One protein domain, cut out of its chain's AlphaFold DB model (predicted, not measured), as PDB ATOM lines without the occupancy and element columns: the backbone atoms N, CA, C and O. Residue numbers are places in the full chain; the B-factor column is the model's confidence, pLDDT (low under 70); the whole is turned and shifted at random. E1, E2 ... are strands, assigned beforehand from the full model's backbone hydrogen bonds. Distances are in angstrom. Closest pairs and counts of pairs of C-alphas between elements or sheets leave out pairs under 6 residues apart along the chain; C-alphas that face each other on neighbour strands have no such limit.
ATOM      1  N   PRO A  11     -30.182 -36.881 -10.094       78.00
ATOM      2  CA  PRO A  11     -30.550 -36.062  -8.951       78.00
ATOM      3  C   PRO A  11     -31.737 -36.695  -8.212       78.00
ATOM      4  O   PRO A  11     -32.826 -36.853  -8.762       78.00
ATOM      5  N   LEU A  12     -31.519 -37.022  -6.944       79.44
ATOM      6  CA  LEU A  12     -32.505 -37.603  -6.045       79.44
ATOM      7  C   LEU A  12     -32.729 -36.670  -4.857       79.44
ATOM      8  O   LEU A  12     -31.822 -36.432  -4.061       79.44
ATOM      9  N   LEU A  13     -33.930 -36.124  -4.726       84.38
ATOM     10  CA  LEU A  13     -34.311 -35.298  -3.589       84.38
ATOM     11  C   LEU A  13     -34.845 -36.191  -2.468       84.38
ATOM     12  O   LEU A  13     -35.856 -36.856  -2.645       84.38
ATOM     13  N   ILE A  14     -34.198 -36.199  -1.305       82.38
ATOM     14  CA  ILE A  14     -34.720 -36.893  -0.123       82.38
ATOM     15  C   ILE A  14     -35.424 -35.864   0.752       82.38
ATOM     16  O   ILE A  14     -34.793 -34.894   1.173       82.38
ATOM     17  N   VAL A  15     -36.708 -36.077   1.026       82.62
ATOM     18  CA  VAL A  15     -37.545 -35.220   1.867       82.62
ATOM     19  C   VAL A  15     -37.982 -36.012   3.092       82.62
ATOM     20  O   VAL A  15     -38.702 -36.996   2.982       82.62
ATOM     21  N   LEU A  16     -37.541 -35.579   4.268       79.62
ATOM     22  CA  LEU A  16     -38.048 -36.047   5.551       79.62
ATOM     23  C   LEU A  16     -39.192 -35.136   5.972       79.62
ATOM     24  O   LEU A  16     -38.969 -33.947   6.204       79.62
ATOM     25  N   GLU A  17     -40.389 -35.687   6.102       76.25
ATOM     26  CA  GLU A  17     -41.552 -34.986   6.629       76.25
ATOM     27  C   GLU A  17     -41.850 -35.511   8.030       76.25
ATOM     28  O   GLU A  17     -42.041 -36.704   8.242       76.25
ATOM     29  N   GLY A  18     -41.845 -34.625   9.021       70.94
ATOM     30  CA  GLY A  18     -42.159 -34.983  10.397       70.94
ATOM     31  C   GLY A  18     -42.960 -33.898  11.100       70.94
ATOM     32  O   GLY A  18     -43.092 -32.774  10.614       70.94
ATOM     33  N   HIS A  19     -43.448 -34.220  12.298       64.69
ATOM     34  CA  HIS A  19     -44.266 -33.317  13.112       64.69
ATOM     35  C   HIS A  19     -43.632 -31.934  13.343       64.69
ATOM     36  O   HIS A  19     -44.326 -30.919  13.401       64.69
ATOM     37  N   ASP A  20     -42.305 -31.889  13.498       63.94
ATOM     38  CA  ASP A  20     -41.570 -30.662  13.815       63.94
ATOM     39  C   ASP A  20     -41.162 -29.871  12.551       63.94
ATOM     40  O   ASP A  20     -40.817 -28.698  12.661       63.94
ATOM     41  N   GLY A  21     -41.257 -30.447  11.344       67.00
ATOM     42  CA  GLY A  21     -40.947 -29.759  10.086       67.00
ATOM     43  C   GLY A  21     -40.534 -30.683   8.937       67.00
ATOM     44  O   GLY A  21     -40.560 -31.906   9.062       67.00
ATOM     45  N   VAL A  22     -40.129 -30.072   7.819       72.38
ATOM     46  CA  VAL A  22     -39.646 -30.770   6.616       72.38
ATOM     47  C   VAL A  22     -38.150 -30.519   6.394       72.38
ATOM     48  O   VAL A  22     -37.687 -29.379   6.502       72.38
ATOM     49  N   VAL A  23     -37.388 -31.569   6.083       76.12
ATOM     50  CA  VAL A  23     -35.951 -31.505   5.758       76.12
ATOM     51  C   VAL A  23     -35.736 -32.125   4.385       76.12
ATOM     52  O   VAL A  23     -35.921 -33.322   4.220       76.12
ATOM     53  N   GLY A  24     -35.348 -31.313   3.402       75.12
ATOM     54  CA  GLY A  24     -35.069 -31.763   2.040       75.12
ATOM     55  C   GLY A  24     -33.590 -31.632   1.692       75.12
ATOM     56  O   GLY A  24     -33.027 -30.550   1.865       75.12
ATOM     57  N   GLU A  25     -32.964 -32.685   1.166       78.38
ATOM     58  CA  GLU A  25     -31.590 -32.620   0.664       78.38
ATOM     59  C   GLU A  25     -31.411 -33.352  -0.667       78.38
ATOM     60  O   GLU A  25     -31.905 -34.461  -0.866       78.38
ATOM     61  N   LEU A  26     -30.672 -32.719  -1.584       79.69
ATOM     62  CA  LEU A  26     -30.346 -33.299  -2.880       79.69
ATOM     63  C   LEU A  26     -29.174 -34.279  -2.744       79.69
ATOM     64  O   LEU A  26     -28.126 -33.975  -2.159       79.69
ATOM     65  N   LEU A  27     -29.353 -35.463  -3.305       77.62
ATOM     66  CA  LEU A  27     -28.375 -36.528  -3.398       77.62
ATOM     67  C   LEU A  27     -28.121 -36.840  -4.873       77.62
ATOM     68  O   LEU A  27     -29.052 -36.967  -5.656       77.62
ATOM     69  N   GLU A  28     -26.855 -36.969  -5.248       75.06
ATOM     70  CA  GLU A  28     -26.467 -37.433  -6.577       75.06
ATOM     71  C   GLU A  28     -26.197 -38.933  -6.487       75.06
ATOM     72  O   GLU A  28     -25.323 -39.364  -5.731       75.06
ATOM     73  N   VAL A  29     -26.982 -39.723  -7.218       71.88
ATOM     74  CA  VAL A  29     -26.882 -41.187  -7.236       71.88
ATOM     75  C   VAL A  29     -26.433 -41.689  -8.609       71.88
ATOM     76  O   VAL A  29     -26.516 -40.955  -9.594       71.88
ATOM     77  N   ASP A  30     -25.920 -42.918  -8.675       67.62
ATOM     78  CA  ASP A  30     -25.469 -43.530  -9.935       67.62
ATOM     79  C   ASP A  30     -26.628 -43.715 -10.939       67.62
ATOM     80  O   ASP A  30     -27.798 -43.782 -10.559       67.62
ATOM     81  N   PHE A  31     -26.317 -43.769 -12.235       57.66
ATOM     82  CA  PHE A  31     -27.255 -43.509 -13.333       57.66
ATOM     83  C   PHE A  31     -28.285 -44.583 -13.662       57.66
ATOM     84  O   PHE A  31     -29.031 -44.417 -14.633       57.66
ATOM     85  N   ARG A  32     -28.327 -45.673 -12.902       65.56
ATOM     86  CA  ARG A  32     -29.365 -46.697 -13.019       65.56
ATOM     87  C   ARG A  32     -29.652 -47.294 -11.666       65.56
ATOM     88  O   ARG A  32     -28.929 -48.174 -11.203       65.56
ATOM     89  N   ILE A  33     -30.733 -46.837 -11.056       69.69
ATOM     90  CA  ILE A  33     -31.215 -47.416  -9.812       69.69
ATOM     91  C   ILE A  33     -32.568 -48.041 -10.077       69.69
ATOM     92  O   ILE A  33     -33.513 -47.370 -10.473       69.69
ATOM     93  N   ASP A  34     -32.641 -49.346  -9.861       77.25
ATOM     94  CA  ASP A  34     -33.907 -50.050  -9.741       77.25
ATOM     95  C   ASP A  34     -34.407 -49.832  -8.309       77.25
ATOM     96  O   ASP A  34     -33.861 -50.415  -7.366       77.25
ATOM     97  N   LEU A  35     -35.345 -48.894  -8.136       75.81
ATOM     98  CA  LEU A  35     -35.881 -48.558  -6.815       75.81
ATOM     99  C   LEU A  35     -36.824 -49.637  -6.279       75.81
ATOM    100  O   LEU A  35     -36.827 -49.854  -5.068       75.81
ATOM    101  N   GLY A  36     -37.534 -50.358  -7.151       76.06
ATOM    102  CA  GLY A  36     -38.447 -51.422  -6.727       76.06
ATOM    103  C   GLY A  36     -37.731 -52.646  -6.146       76.06
ATOM    104  O   GLY A  36     -38.217 -53.301  -5.226       76.06
ATOM    105  N   ALA A  37     -36.508 -52.932  -6.601       82.06
ATOM    106  CA  ALA A  37     -35.640 -53.940  -5.995       82.06
ATOM    107  C   ALA A  37     -34.658 -53.361  -4.957       82.06
ATOM    108  O   ALA A  37     -33.824 -54.104  -4.419       82.06
ATOM    109  N   ALA A  38     -34.711 -52.055  -4.680       84.81
ATOM    110  CA  ALA A  38     -33.889 -51.435  -3.653       84.81
ATOM    111  C   ALA A  38     -34.470 -51.668  -2.254       84.81
ATOM    112  O   ALA A  38     -35.666 -51.850  -2.043       84.81
ATOM    113  N   THR A  39     -33.586 -51.639  -1.262       88.88
ATOM    114  CA  THR A  39     -33.975 -51.569   0.146       88.88
ATOM    115  C   THR A  39     -33.555 -50.228   0.714       88.88
ATOM    116  O   THR A  39     -32.449 -49.746   0.459       88.88
ATOM    117  N   PHE A  40     -34.442 -49.643   1.500       87.81
ATOM    118  CA  PHE A  40     -34.286 -48.343   2.121       87.81
ATOM    119  C   PHE A  40     -34.079 -48.541   3.617       87.81
ATOM    120  O   PHE A  40     -34.731 -49.369   4.258       87.81
ATOM    121  N   GLU A  41     -33.145 -47.793   4.183       88.62
ATOM    122  CA  GLU A  41     -32.855 -47.791   5.608       88.62
ATOM    123  C   GLU A  41     -32.745 -46.346   6.081       88.62
ATOM    124  O   GLU A  41     -31.953 -45.564   5.558       88.62
ATOM    125  N   TYR A  42     -33.542 -45.996   7.082       86.75
ATOM    126  CA  TYR A  42     -33.489 -44.708   7.753       86.75
ATOM    127  C   TYR A  42     -33.056 -44.923   9.199       86.75
ATOM    128  O   TYR A  42     -33.643 -45.727   9.929       86.75
ATOM    129  N   VAL A  43     -32.027 -44.194   9.615       86.94
ATOM    130  CA  VAL A  43     -31.463 -44.214  10.963       86.94
ATOM    131  C   VAL A  43     -31.518 -42.795  11.516       86.94
ATOM    132  O   VAL A  43     -30.641 -41.992  11.223       86.94
ATOM    133  N   GLY A  44     -32.550 -42.490  12.298       81.31
ATOM    134  CA  GLY A  44     -32.691 -41.222  13.023       81.31
ATOM    135  C   GLY A  44     -32.970 -41.482  14.501       81.31
ATOM    136  O   GLY A  44     -32.242 -42.228  15.154       81.31
ATOM    137  N   GLY A  45     -34.080 -40.942  15.021       74.94
ATOM    138  CA  GLY A  45     -34.528 -41.241  16.387       74.94
ATOM    139  C   GLY A  45     -34.883 -42.721  16.608       74.94
ATOM    140  O   GLY A  45     -34.749 -43.233  17.719       74.94
ATOM    141  N   ASN A  46     -35.305 -43.416  15.550       77.00
ATOM    142  CA  ASN A  46     -35.417 -44.870  15.494       77.00
ATOM    143  C   ASN A  46     -34.918 -45.374  14.130       77.00
ATOM    144  O   ASN A  46     -34.913 -44.626  13.151       77.00
ATOM    145  N   THR A  47     -34.512 -46.642  14.070       83.00
ATOM    146  CA  THR A  47     -34.133 -47.293  12.812       83.00
ATOM    147  C   THR A  47     -35.339 -47.969  12.186       83.00
ATOM    148  O   THR A  47     -35.978 -48.810  12.824       83.00
ATOM    149  N   ILE A  48     -35.605 -47.654  10.921       83.94
ATOM    150  CA  ILE A  48     -36.569 -48.377  10.098       83.94
ATOM    151  C   ILE A  48     -35.927 -48.811   8.786       83.94
ATOM    152  O   ILE A  48     -35.028 -48.153   8.260       83.94
ATOM    153  N   ARG A  49     -36.362 -49.965   8.289       87.19
ATOM    154  CA  ARG A  49     -35.808 -50.587   7.094       87.19
ATOM    155  C   ARG A  49     -36.876 -51.405   6.392       87.19
ATOM    156  O   ARG A  49     -37.595 -52.150   7.053       87.19
ATOM    157  N   GLY A  50     -36.896 -51.325   5.070       86.69
ATOM    158  CA  GLY A  50     -37.802 -52.081   4.217       86.69
ATOM    159  C   GLY A  50     -37.499 -51.844   2.742       86.69
ATOM    160  O   GLY A  50     -36.722 -50.959   2.393       86.69
ATOM    161  N   ASP A  51     -38.072 -52.673   1.889       85.50
ATOM    162  CA  ASP A  51     -38.305 -52.378   0.470       85.50
ATOM    163  C   ASP A  51     -39.431 -51.336   0.303       85.50
ATOM    164  O   ASP A  51     -39.957 -50.847   1.303       85.50
ATOM    165  N   GLU A  52     -39.790 -50.968  -0.930       80.38
ATOM    166  CA  GLU A  52     -40.813 -49.936  -1.181       80.38
ATOM    167  C   GLU A  52     -42.161 -50.222  -0.493       80.38
ATOM    168  O   GLU A  52     -42.806 -49.303   0.007       80.38
ATOM    169  N   ASP A  53     -42.547 -51.497  -0.411       77.81
ATOM    170  CA  ASP A  53     -43.816 -51.956   0.162       77.81
ATOM    171  C   ASP A  53     -43.666 -52.211   1.676       77.81
ATOM    172  O   ASP A  53     -44.586 -52.013   2.472       77.81
ATOM    173  N   GLY A  54     -42.471 -52.638   2.099       77.69
ATOM    174  CA  GLY A  54     -42.121 -52.922   3.491       77.69
ATOM    175  C   GLY A  54     -41.724 -51.703   4.332       77.69
ATOM    176  O   GLY A  54     -41.705 -51.793   5.565       77.69
ATOM    177  N   PHE A  55     -41.389 -50.573   3.711       82.31
ATOM    178  CA  PHE A  55     -41.008 -49.340   4.394       82.31
ATOM    179  C   PHE A  55     -42.240 -48.448   4.586       82.31
ATOM    180  O   PHE A  55     -42.595 -47.623   3.746       82.31
ATOM    181  N   ASN A  56     -42.906 -48.597   5.732       78.38
ATOM    182  CA  ASN A  56     -44.099 -47.813   6.035       78.38
ATOM    183  C   ASN A  56     -43.765 -46.314   6.150       78.38
ATOM    184  O   ASN A  56     -43.033 -45.922   7.057       78.38
ATOM    185  N   GLY A  57     -44.357 -45.495   5.279       79.12
ATOM    186  CA  GLY A  57     -44.100 -44.051   5.198       79.12
ATOM    187  C   GLY A  57     -43.123 -43.652   4.089       79.12
ATOM    188  O   GLY A  57     -42.872 -42.463   3.919       79.12
ATOM    189  N   LEU A  58     -42.585 -44.603   3.315       83.38
ATOM    190  CA  LEU A  58     -41.843 -44.282   2.097       83.38
ATOM    191  C   LEU A  58     -42.817 -43.902   0.985       83.38
ATOM    192  O   LEU A  58     -43.825 -44.569   0.760       83.38
ATOM    193  N   THR A  59     -42.499 -42.844   0.262       84.69
ATOM    194  CA  THR A  59     -43.159 -42.473  -0.984       84.69
ATOM    195  C   THR A  59     -42.086 -42.128  -2.003       84.69
ATOM    196  O   THR A  59     -41.130 -41.421  -1.696       84.69
ATOM    197  N   ILE A  60     -42.213 -42.667  -3.210       83.81
ATOM    198  CA  ILE A  60     -41.273 -42.440  -4.306       83.81
ATOM    199  C   ILE A  60     -42.063 -41.803  -5.439       83.81
ATOM    200  O   ILE A  60     -42.989 -42.413  -5.983       83.81
ATOM    201  N   GLU A  61     -41.693 -40.582  -5.792       85.69
ATOM    202  CA  GLU A  61     -42.386 -39.759  -6.774       85.69
ATOM    203  C   GLU A  61     -41.391 -39.078  -7.710       85.69
ATOM    204  O   GLU A  61     -40.237 -38.843  -7.365       85.69
ATOM    205  N   ASP A  62     -41.840 -38.731  -8.907       82.94
ATOM    206  CA  ASP A  62     -41.154 -37.763  -9.760       82.94
ATOM    207  C   ASP A  62     -41.319 -36.329  -9.229       82.94
ATOM    208  O   ASP A  62     -42.193 -36.066  -8.401       82.94
ATOM    209  N   LEU A  63     -40.500 -35.381  -9.700       78.12
ATOM    210  CA  LEU A  63     -40.633 -33.963  -9.336       78.12
ATOM    211  C   LEU A  63     -42.018 -33.365  -9.649       78.12
ATOM    212  O   LEU A  63     -42.398 -32.373  -9.027       78.12
ATOM    213  N   ASP A  64     -42.779 -33.949 -10.580       80.06
ATOM    214  CA  ASP A  64     -44.175 -33.579 -10.847       80.06
ATOM    215  C   ASP A  64     -45.190 -34.212  -9.860       80.06
ATOM    216  O   ASP A  64     -46.391 -33.956  -9.967       80.06
ATOM    217  N   GLY A  65     -44.746 -35.026  -8.893       78.00
ATOM    218  CA  GLY A  65     -45.601 -35.702  -7.906       78.00
ATOM    219  C   GLY A  65     -46.306 -36.951  -8.446       78.00
ATOM    220  O   GLY A  65     -47.382 -37.324  -7.982       78.00
ATOM    221  N   ASN A  66     -45.749 -37.577  -9.486       82.12
ATOM    222  CA  ASN A  66     -46.266 -38.834 -10.026       82.12
ATOM    223  C   ASN A  66     -45.558 -40.012  -9.354       82.12
ATOM    224  O   ASN A  66     -44.332 -40.032  -9.317       82.12
ATOM    225  N   ALA A  67     -46.310 -41.008  -8.881       78.88
ATOM    226  CA  ALA A  67     -45.739 -42.196  -8.249       78.88
ATOM    227  C   ALA A  67     -44.756 -42.932  -9.181       78.88
ATOM    228  O   ALA A  67     -45.093 -43.233 -10.327       78.88
ATOM    229  N   ALA A  68     -43.568 -43.246  -8.658       76.88
ATOM    230  CA  ALA A  68     -42.450 -43.838  -9.394       76.88
ATOM    231  C   ALA A  68     -41.868 -45.112  -8.733       76.88
ATOM    232  O   ALA A  68     -40.833 -45.597  -9.181       76.88
ATOM    233  N   GLY A  69     -42.536 -45.669  -7.709       62.31
ATOM    234  CA  GLY A  69     -42.039 -46.746  -6.824       62.31
ATOM    235  C   GLY A  69     -41.385 -47.964  -7.492       62.31
ATOM    236  O   GLY A  69     -40.321 -48.388  -7.059       62.31
ATOM    237  N   ASP A  70     -41.907 -48.411  -8.633       63.66
ATOM    238  CA  ASP A  70     -41.432 -49.606  -9.357       63.66
ATOM    239  C   ASP A  70     -40.559 -49.263 -10.591       63.66
ATOM    240  O   ASP A  70     -40.336 -50.083 -11.485       63.66
ATOM    241  N   THR A  71     -40.126 -48.004 -10.722       63.56
ATOM    242  CA  THR A  71     -39.481 -47.515 -11.950       63.56
ATOM    243  C   THR A  71     -37.962 -47.628 -11.860       63.56
ATOM    244  O   THR A  71     -37.334 -47.194 -10.894       63.56
ATOM    245  N   ILE A  72     -37.355 -48.192 -12.907       68.31
ATOM    246  CA  ILE A  72     -35.911 -48.088 -13.137       68.31
ATOM    247  C   ILE A  72     -35.617 -46.634 -13.477       68.31
ATOM    248  O   ILE A  72     -36.052 -46.163 -14.525       68.31
ATOM    249  N   ILE A  73     -34.863 -45.950 -12.621       67.88
ATOM    250  CA  ILE A  73     -34.483 -44.564 -12.873       67.88
ATOM    251  C   ILE A  73     -33.375 -44.534 -13.914       67.88
ATOM    252  O   ILE A  73     -32.322 -45.152 -13.718       67.88
ATOM    253  N   GLU A  74     -33.582 -43.796 -14.997       65.38
ATOM    254  CA  GLU A  74     -32.550 -43.537 -15.989       65.38
ATOM    255  C   GLU A  74     -31.877 -42.171 -15.780       65.38
ATOM    256  O   GLU A  74     -32.441 -41.197 -15.283       65.38
ATOM    257  N   ALA A  75     -30.622 -42.097 -16.217       57.62
ATOM    258  CA  ALA A  75     -29.870 -40.868 -16.434       57.62
ATOM    259  C   ALA A  75     -30.721 -39.698 -16.980       57.62
ATOM    260  O   ALA A  75     -31.098 -39.695 -18.154       57.62
ATOM    261  N   GLY A  76     -30.918 -38.655 -16.168       62.91
ATOM    262  CA  GLY A  76     -31.621 -37.426 -16.559       62.91
ATOM    263  C   GLY A  76     -33.044 -37.300 -16.015       62.91
ATOM    264  O   GLY A  76     -33.635 -36.228 -16.145       62.91
ATOM    265  N   GLU A  77     -33.565 -38.341 -15.372       73.12
ATOM    266  CA  GLU A  77     -34.782 -38.257 -14.565       73.12
ATOM    267  C   GLU A  77     -34.458 -37.654 -13.195       73.12
ATOM    268  O   GLU A  77     -33.338 -37.771 -12.692       73.12
ATOM    269  N   SER A  78     -35.411 -36.928 -12.618       74.94
ATOM    270  CA  SER A  78     -35.260 -36.299 -11.307       74.94
ATOM    271  C   SER A  78     -36.372 -36.807 -10.413       74.94
ATOM    272  O   SER A  78     -37.540 -36.650 -10.743       74.94
ATOM    273  N   LEU A  79     -36.016 -37.407  -9.286       79.88
ATOM    274  CA  LEU A  79     -36.995 -38.035  -8.408       79.88
ATOM    275  C   LEU A  79     -36.916 -37.474  -7.001       79.88
ATOM    276  O   LEU A  79     -35.908 -36.902  -6.578       79.88
ATOM    277  N   GLN A  80     -37.999 -37.689  -6.278       84.38
ATOM    278  CA  GLN A  80     -38.175 -37.359  -4.889       84.38
ATOM    279  C   GLN A  80     -38.516 -38.625  -4.100       84.38
ATOM    280  O   GLN A  80     -39.437 -39.365  -4.439       84.38
ATOM    281  N   ILE A  81     -37.783 -38.852  -3.015       84.50
ATOM    282  CA  ILE A  81     -38.142 -39.817  -1.981       84.50
ATOM    283  C   ILE A  81     -38.689 -39.030  -0.796       84.50
ATOM    284  O   ILE A  81     -37.941 -38.309  -0.135       84.50
ATOM    285  N   GLY A  82     -39.986 -39.169  -0.546       84.62
ATOM    286  CA  GLY A  82     -40.661 -38.692   0.652       84.62
ATOM    287  C   GLY A  82     -40.621 -39.747   1.754       84.62
ATOM    288  O   GLY A  82     -40.875 -40.926   1.513       84.62
ATOM    289  N   LEU A  83     -40.283 -39.324   2.964       81.94
ATOM    290  CA  LEU A  83     -40.284 -40.143   4.168       81.94
ATOM    291  C   LEU A  83     -41.210 -39.484   5.181       81.94
ATOM    292  O   LEU A  83     -40.838 -38.483   5.792       81.94
ATOM    293  N   ASP A  84     -42.396 -40.058   5.357       79.69
ATOM    294  CA  ASP A  84     -43.324 -39.678   6.416       79.69
ATOM    295  C   ASP A  84     -42.870 -40.319   7.732       79.69
ATOM    296  O   ASP A  84     -42.918 -41.536   7.929       79.69
ATOM    297  N   LEU A  85     -42.355 -39.474   8.619       75.25
ATOM    298  CA  LEU A  85     -41.818 -39.832   9.928       75.25
ATOM    299  C   LEU A  85     -42.761 -39.403  11.059       75.25
ATOM    300  O   LEU A  85     -42.353 -39.393  12.222       75.25
ATOM    301  N   ASP A  86     -43.990 -38.978  10.746       69.44
ATOM    302  CA  ASP A  86     -44.954 -38.594  11.774       69.44
ATOM    303  C   ASP A  86     -45.166 -39.769  12.739       69.44
ATOM    304  O   ASP A  86     -45.261 -40.924  12.315       69.44
ATOM    305  N   ASP A  87     -45.228 -39.469  14.043       58.25
ATOM    306  CA  ASP A  87     -45.393 -40.421  15.159       58.25
ATOM    307  C   ASP A  87     -46.805 -41.044  15.176       58.25
ATOM    308  O   ASP A  87     -47.416 -41.292  16.213       58.25
ATOM    309  N   SER A  88     -47.379 -41.274  14.002       54.22
ATOM    310  CA  SER A  88     -48.534 -42.124  13.836       54.22
ATOM    311  C   SER A  88     -48.057 -43.567  13.998       54.22
ATOM    312  O   SER A  88     -47.053 -43.975  13.414       54.22
ATOM    313  N   ASP A  89     -48.783 -44.345  14.806       55.16
ATOM    314  CA  ASP A  89     -48.507 -45.718  15.285       55.16
ATOM    315  C   ASP A  89     -47.971 -46.709  14.208       55.16
ATOM    316  O   ASP A  89     -47.419 -47.768  14.518       55.16
ATOM    317  N   THR A  90     -48.120 -46.353  12.929       53.16
ATOM    318  CA  THR A  90     -47.769 -47.093  11.718       53.16
ATOM    319  C   THR A  90     -46.304 -46.996  11.270       53.16
ATOM    320  O   THR A  90     -45.760 -48.017  10.855       53.16
ATOM    321  N   THR A  91     -45.638 -45.833  11.332       57.16
ATOM    322  CA  THR A  91     -44.282 -45.658  10.745       57.16
ATOM    323  C   THR A  91     -43.176 -46.041  11.730       57.16
ATOM    324  O   THR A  91     -42.129 -46.538  11.317       57.16
ATOM    325  N   LYS A  92     -43.396 -45.860  13.047       57.94
ATOM    326  CA  LYS A  92     -42.414 -46.065  14.147       57.94
ATOM    327  C   LYS A  92     -41.062 -45.369  13.934       57.94
ATOM    328  O   LYS A  92     -40.108 -45.617  14.680       57.94
ATOM    329  N   ALA A  93     -40.952 -44.537  12.912       59.50
ATOM    330  CA  ALA A  93     -39.751 -43.842  12.520       59.50
ATOM    331  C   ALA A  93     -39.785 -42.519  13.255       59.50
ATOM    332  O   ALA A  93     -40.381 -41.560  12.789       59.50
ATOM    333  N   ASN A  94     -39.220 -42.487  14.457       65.25
ATOM    334  CA  ASN A  94     -39.244 -41.258  15.225       65.25
ATOM    335  C   ASN A  94     -38.527 -40.156  14.424       65.25
ATOM    336  O   ASN A  94     -37.392 -40.362  13.963       65.25
ATOM    337  N   THR A  95     -39.193 -39.011  14.255       66.81
ATOM    338  CA  THR A  95     -38.614 -37.833  13.594       66.81
ATOM    339  C   THR A  95     -37.252 -37.496  14.209       66.81
ATOM    340  O   THR A  95     -37.040 -37.680  15.414       66.81
ATOM    341  N   ILE A  96     -36.306 -37.012  13.398       70.75
ATOM    342  CA  ILE A  96     -35.085 -36.416  13.954       70.75
ATOM    343  C   ILE A  96     -35.432 -35.131  14.700       70.75
ATOM    344  O   ILE A  96     -36.170 -34.283  14.199       70.75
ATOM    345  N   SER A  97     -34.894 -34.989  15.910       71.25
ATOM    346  CA  SER A  97     -35.005 -33.748  16.677       71.25
ATOM    347  C   SER A  97     -34.188 -32.628  16.024       71.25
ATOM    348  O   SER A  97     -33.294 -32.859  15.215       71.25
ATOM    349  N   ARG A  98     -34.480 -31.372  16.366       70.31
ATOM    350  CA  ARG A  98     -33.726 -30.230  15.824       70.31
ATOM    351  C   ARG A  98     -32.252 -30.325  16.175       70.31
ATOM    352  O   ARG A  98     -31.899 -30.413  17.350       70.31
ATOM    353  N   GLY A  99     -31.402 -30.176  15.166       70.00
ATOM    354  CA  GLY A  99     -29.959 -30.273  15.332       70.00
ATOM    355  C   GLY A  99     -29.439 -31.702  15.486       70.00
ATOM    356  O   GLY A  99     -28.228 -31.846  15.634       70.00
ATOM    357  N   ASP A 100     -30.307 -32.718  15.433       78.12
ATOM    358  CA  ASP A 100     -29.900 -34.108  15.226       78.12
ATOM    359  C   ASP A 100     -29.672 -34.389  13.737       78.12
ATOM    360  O   ASP A 100     -30.156 -33.686  12.841       78.12
ATOM    361  N   ASP A 101     -28.929 -35.457  13.488       82.44
ATOM    362  CA  ASP A 101     -28.730 -36.038  12.175       82.44
ATOM    363  C   ASP A 101     -29.523 -37.342  12.012       82.44
ATOM    364  O   ASP A 101     -29.783 -38.080  12.963       82.44
ATOM    365  N   ALA A 102     -29.930 -37.611  10.776       82.88
ATOM    366  CA  ALA A 102     -30.387 -38.909  10.320       82.88
ATOM    367  C   ALA A 102     -29.464 -39.398   9.216       82.88
ATOM    368  O   ALA A 102     -28.934 -38.625   8.424       82.88
ATOM    369  N   THR A 103     -29.335 -40.707   9.102       86.62
ATOM    370  CA  THR A 103     -28.693 -41.340   7.960       86.62
ATOM    371  C   THR A 103     -29.742 -42.071   7.142       86.62
ATOM    372  O   THR A 103     -30.453 -42.926   7.665       86.62
ATOM    373  N   PHE A 104     -29.821 -41.752   5.855       86.19
ATOM    374  CA  PHE A 104     -30.609 -42.491   4.884       86.19
ATOM    375  C   PHE A 104     -29.686 -43.299   3.980       86.19
ATOM    376  O   PHE A 104     -28.746 -42.760   3.394       86.19
ATOM    377  N   THR A 105     -29.945 -44.597   3.877       88.31
ATOM    378  CA  THR A 105     -29.183 -45.520   3.042       88.31
ATOM    379  C   THR A 105     -30.109 -46.199   2.047       88.31
ATOM    380  O   THR A 105     -31.133 -46.767   2.418       88.31
ATOM    381  N   ILE A 106     -29.705 -46.171   0.782       86.00
ATOM    382  CA  ILE A 106     -30.350 -46.867  -0.326       86.00
ATOM    383  C   ILE A 106     -29.419 -47.998  -0.738       86.00
ATOM    384  O   ILE A 106     -28.275 -47.764  -1.138       86.00
ATOM    385  N   ASN A 107     -29.905 -49.227  -0.640       87.31
ATOM    386  CA  ASN A 107     -29.185 -50.409  -1.076       87.31
ATOM    387  C   ASN A 107     -29.865 -50.975  -2.317       87.31
ATOM    388  O   ASN A 107     -30.928 -51.582  -2.227       87.31
ATOM    389  N   THR A 108     -29.239 -50.778  -3.469       81.56
ATOM    390  CA  THR A 108     -29.760 -51.232  -4.761       81.56
ATOM    391  C   THR A 108     -29.524 -52.733  -4.963       81.56
ATOM    392  O   THR A 108     -28.635 -53.330  -4.339       81.56
ATOM    393  N   ALA A 109     -30.292 -53.350  -5.865       76.81
ATOM    394  CA  ALA A 109     -30.164 -54.771  -6.198       76.81
ATOM    395  C   ALA A 109     -28.791 -55.154  -6.785       76.81
ATOM    396  O   ALA A 109     -28.343 -56.287  -6.602       76.81
ATOM    397  N   ASP A 110     -28.088 -54.210  -7.419       73.44
ATOM    398  CA  ASP A 110     -26.737 -54.405  -7.973       73.44
ATOM    399  C   ASP A 110     -25.631 -54.413  -6.897       73.44
ATOM    400  O   ASP A 110     -24.444 -54.421  -7.193       73.44
ATOM    401  N   ASN A 111     -25.995 -54.434  -5.608       70.69
ATOM    402  CA  ASN A 111     -25.057 -54.294  -4.488       70.69
ATOM    403  C   ASN A 111     -24.407 -52.902  -4.383       70.69
ATOM    404  O   ASN A 111     -23.525 -52.708  -3.546       70.69
ATOM    405  N   SER A 112     -24.864 -51.922  -5.168       80.44
ATOM    406  CA  SER A 112     -24.475 -50.527  -4.980       80.44
ATOM    407  C   SER A 112     -25.221 -49.941  -3.781       80.44
ATOM    408  O   SER A 112     -26.439 -50.110  -3.644       80.44
ATOM    409  N   GLN A 113     -24.484 -49.279  -2.893       83.75
ATOM    410  CA  GLN A 113     -25.008 -48.653  -1.686       83.75
ATOM    411  C   GLN A 113     -24.738 -47.154  -1.747       83.75
ATOM    412  O   GLN A 113     -23.594 -46.734  -1.915       83.75
ATOM    413  N   THR A 114     -25.788 -46.361  -1.554       83.31
ATOM    414  CA  THR A 114     -25.671 -44.911  -1.404       83.31
ATOM    415  C   THR A 114     -26.153 -44.504  -0.025       83.31
ATOM    416  O   THR A 114     -27.269 -44.834   0.363       83.31
ATOM    417  N   THR A 115     -25.324 -43.765   0.706       84.12
ATOM    418  CA  THR A 115     -25.644 -43.275   2.047       84.12
ATOM    419  C   THR A 115     -25.575 -41.756   2.075       84.12
ATOM    420  O   THR A 115     -24.612 -41.161   1.589       84.12
ATOM    421  N   LYS A 116     -26.581 -41.129   2.686       83.81
ATOM    422  CA  LYS A 116     -26.675 -39.683   2.864       83.81
ATOM    423  C   LYS A 116     -27.006 -39.353   4.311       83.81
ATOM    424  O   LYS A 116     -27.926 -39.922   4.889       83.81
ATOM    425  N   VAL A 117     -26.245 -38.428   4.884       83.94
ATOM    426  CA  VAL A 117     -26.521 -37.879   6.212       83.94
ATOM    427  C   VAL A 117     -27.357 -36.621   6.031       83.94
ATOM    428  O   VAL A 117     -26.900 -35.676   5.401       83.94
ATOM    429  N   LEU A 118     -28.564 -36.642   6.579       80.50
ATOM    430  CA  LEU A 118     -29.545 -35.570   6.584       80.50
ATOM    431  C   LEU A 118     -29.462 -34.878   7.942       80.50
ATOM    432  O   LEU A 118     -29.592 -35.529   8.973       80.50
ATOM    433  N   MET A 119     -29.247 -33.568   7.972       79.06
ATOM    434  CA  MET A 119     -29.198 -32.822   9.232       79.06
ATOM    435  C   MET A 119     -30.476 -32.013   9.420       79.06
ATOM    436  O   MET A 119     -30.799 -31.160   8.590       79.06
ATOM    437  N   ALA A 120     -31.180 -32.235  10.533       70.81
ATOM    438  CA  ALA A 120     -32.279 -31.361  10.907       70.81
ATOM    439  C   ALA A 120     -31.724 -29.980  11.274       70.81
ATOM    440  O   ALA A 120     -30.791 -29.875  12.081       70.81
ATOM    441  N   PRO A 121     -32.296 -28.889  10.740       65.12
ATOM    442  CA  PRO A 121     -31.873 -27.555  11.121       65.12
ATOM    443  C   PRO A 121     -32.048 -27.365  12.636       65.12
ATOM    444  O   PRO A 121     -33.083 -27.676  13.221       65.12
TER     445      PRO A 121
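This is residues 11 to 121 of the 132 residues of an uncharacterized protein of Halostagnicola sp. A56 (UniProt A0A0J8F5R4). Two four-stranded sheets lie face to face as a sandwich, E2 E1 E8 E6 on one side and E5 E4 E9 E10 on the other, with the strands of one at 46 degrees to those of the other. The short strand pair E3 and E7 sits at one end of the sandwich, and the long unnamed stretch of residues 85 to 100 lies at the other. The printed part has 111 residues, no named helix and ten named strands, E1 to E10 in chain order; the first sheet is mixed, the second all antiparallel, and the class is all strand. It is compact, with a radius of gyration of the C-alphas of 13.0 A, and rounded, spanning 34 by 26 by 25 A.

Look first at E1, residues 11 to 18, and E2, residues 21 to 30, a hairpin in which N 14 and O 25 are 2.9 A apart. On the other side of E1 find E8, residues 79 to 84, parallel to it at 16 degrees, with N 15 and O 81 at 2.8 A. E6, residues 58 to 62, is antiparallel to E8, with N 61 and O 80 at 2.9 A. This sheet is twisted, its C-alphas lying up to 6.0 A off its best plane. Now turn to the facing sheet, where E4, residues 39 to 43, and E5, residues 47 to 50, form a hairpin with N 42 and O 48 at 2.9 A. E9, residues 101 to 107, is antiparallel to E4, with N 41 and O 105 at 2.9 A. E9 forms a hairpin with E10, residues 113 to 119, where N 104 and O 116 are 2.8 A apart. The edge strands E2 and E10 come closest at the C-alphas of Glu 25 and Leu 118, 6.9 A. E3, residues 32 to 34, is antiparallel to E7, residues 72 to 74, with N 73 and O 33 at 2.9 A.

Find C-alpha 11 at (-30.550, -36.062, -8.951); from there E1 runs 22.6 A. E2, the longest strand by residues, covers 28.8 A and ends at C-alpha 30, (-25.469, -43.530, -9.935). E8 spans 16.2 A and E9 19.6 A. E10 runs 19.7 A to C-alpha 119 at (-29.198, -32.822, 9.232).

The C-alphas farthest apart, those of Ala 75 and Asp 89, are 37.1 A apart. The printed part has no cut, and the link from E8 to E9 is long, with 16 residues. Mean pLDDT of the printed part is 76.1; look for values under 70 at residues 19 to 21, 30 to 33, 69 to 76, 86 to 95 and 121.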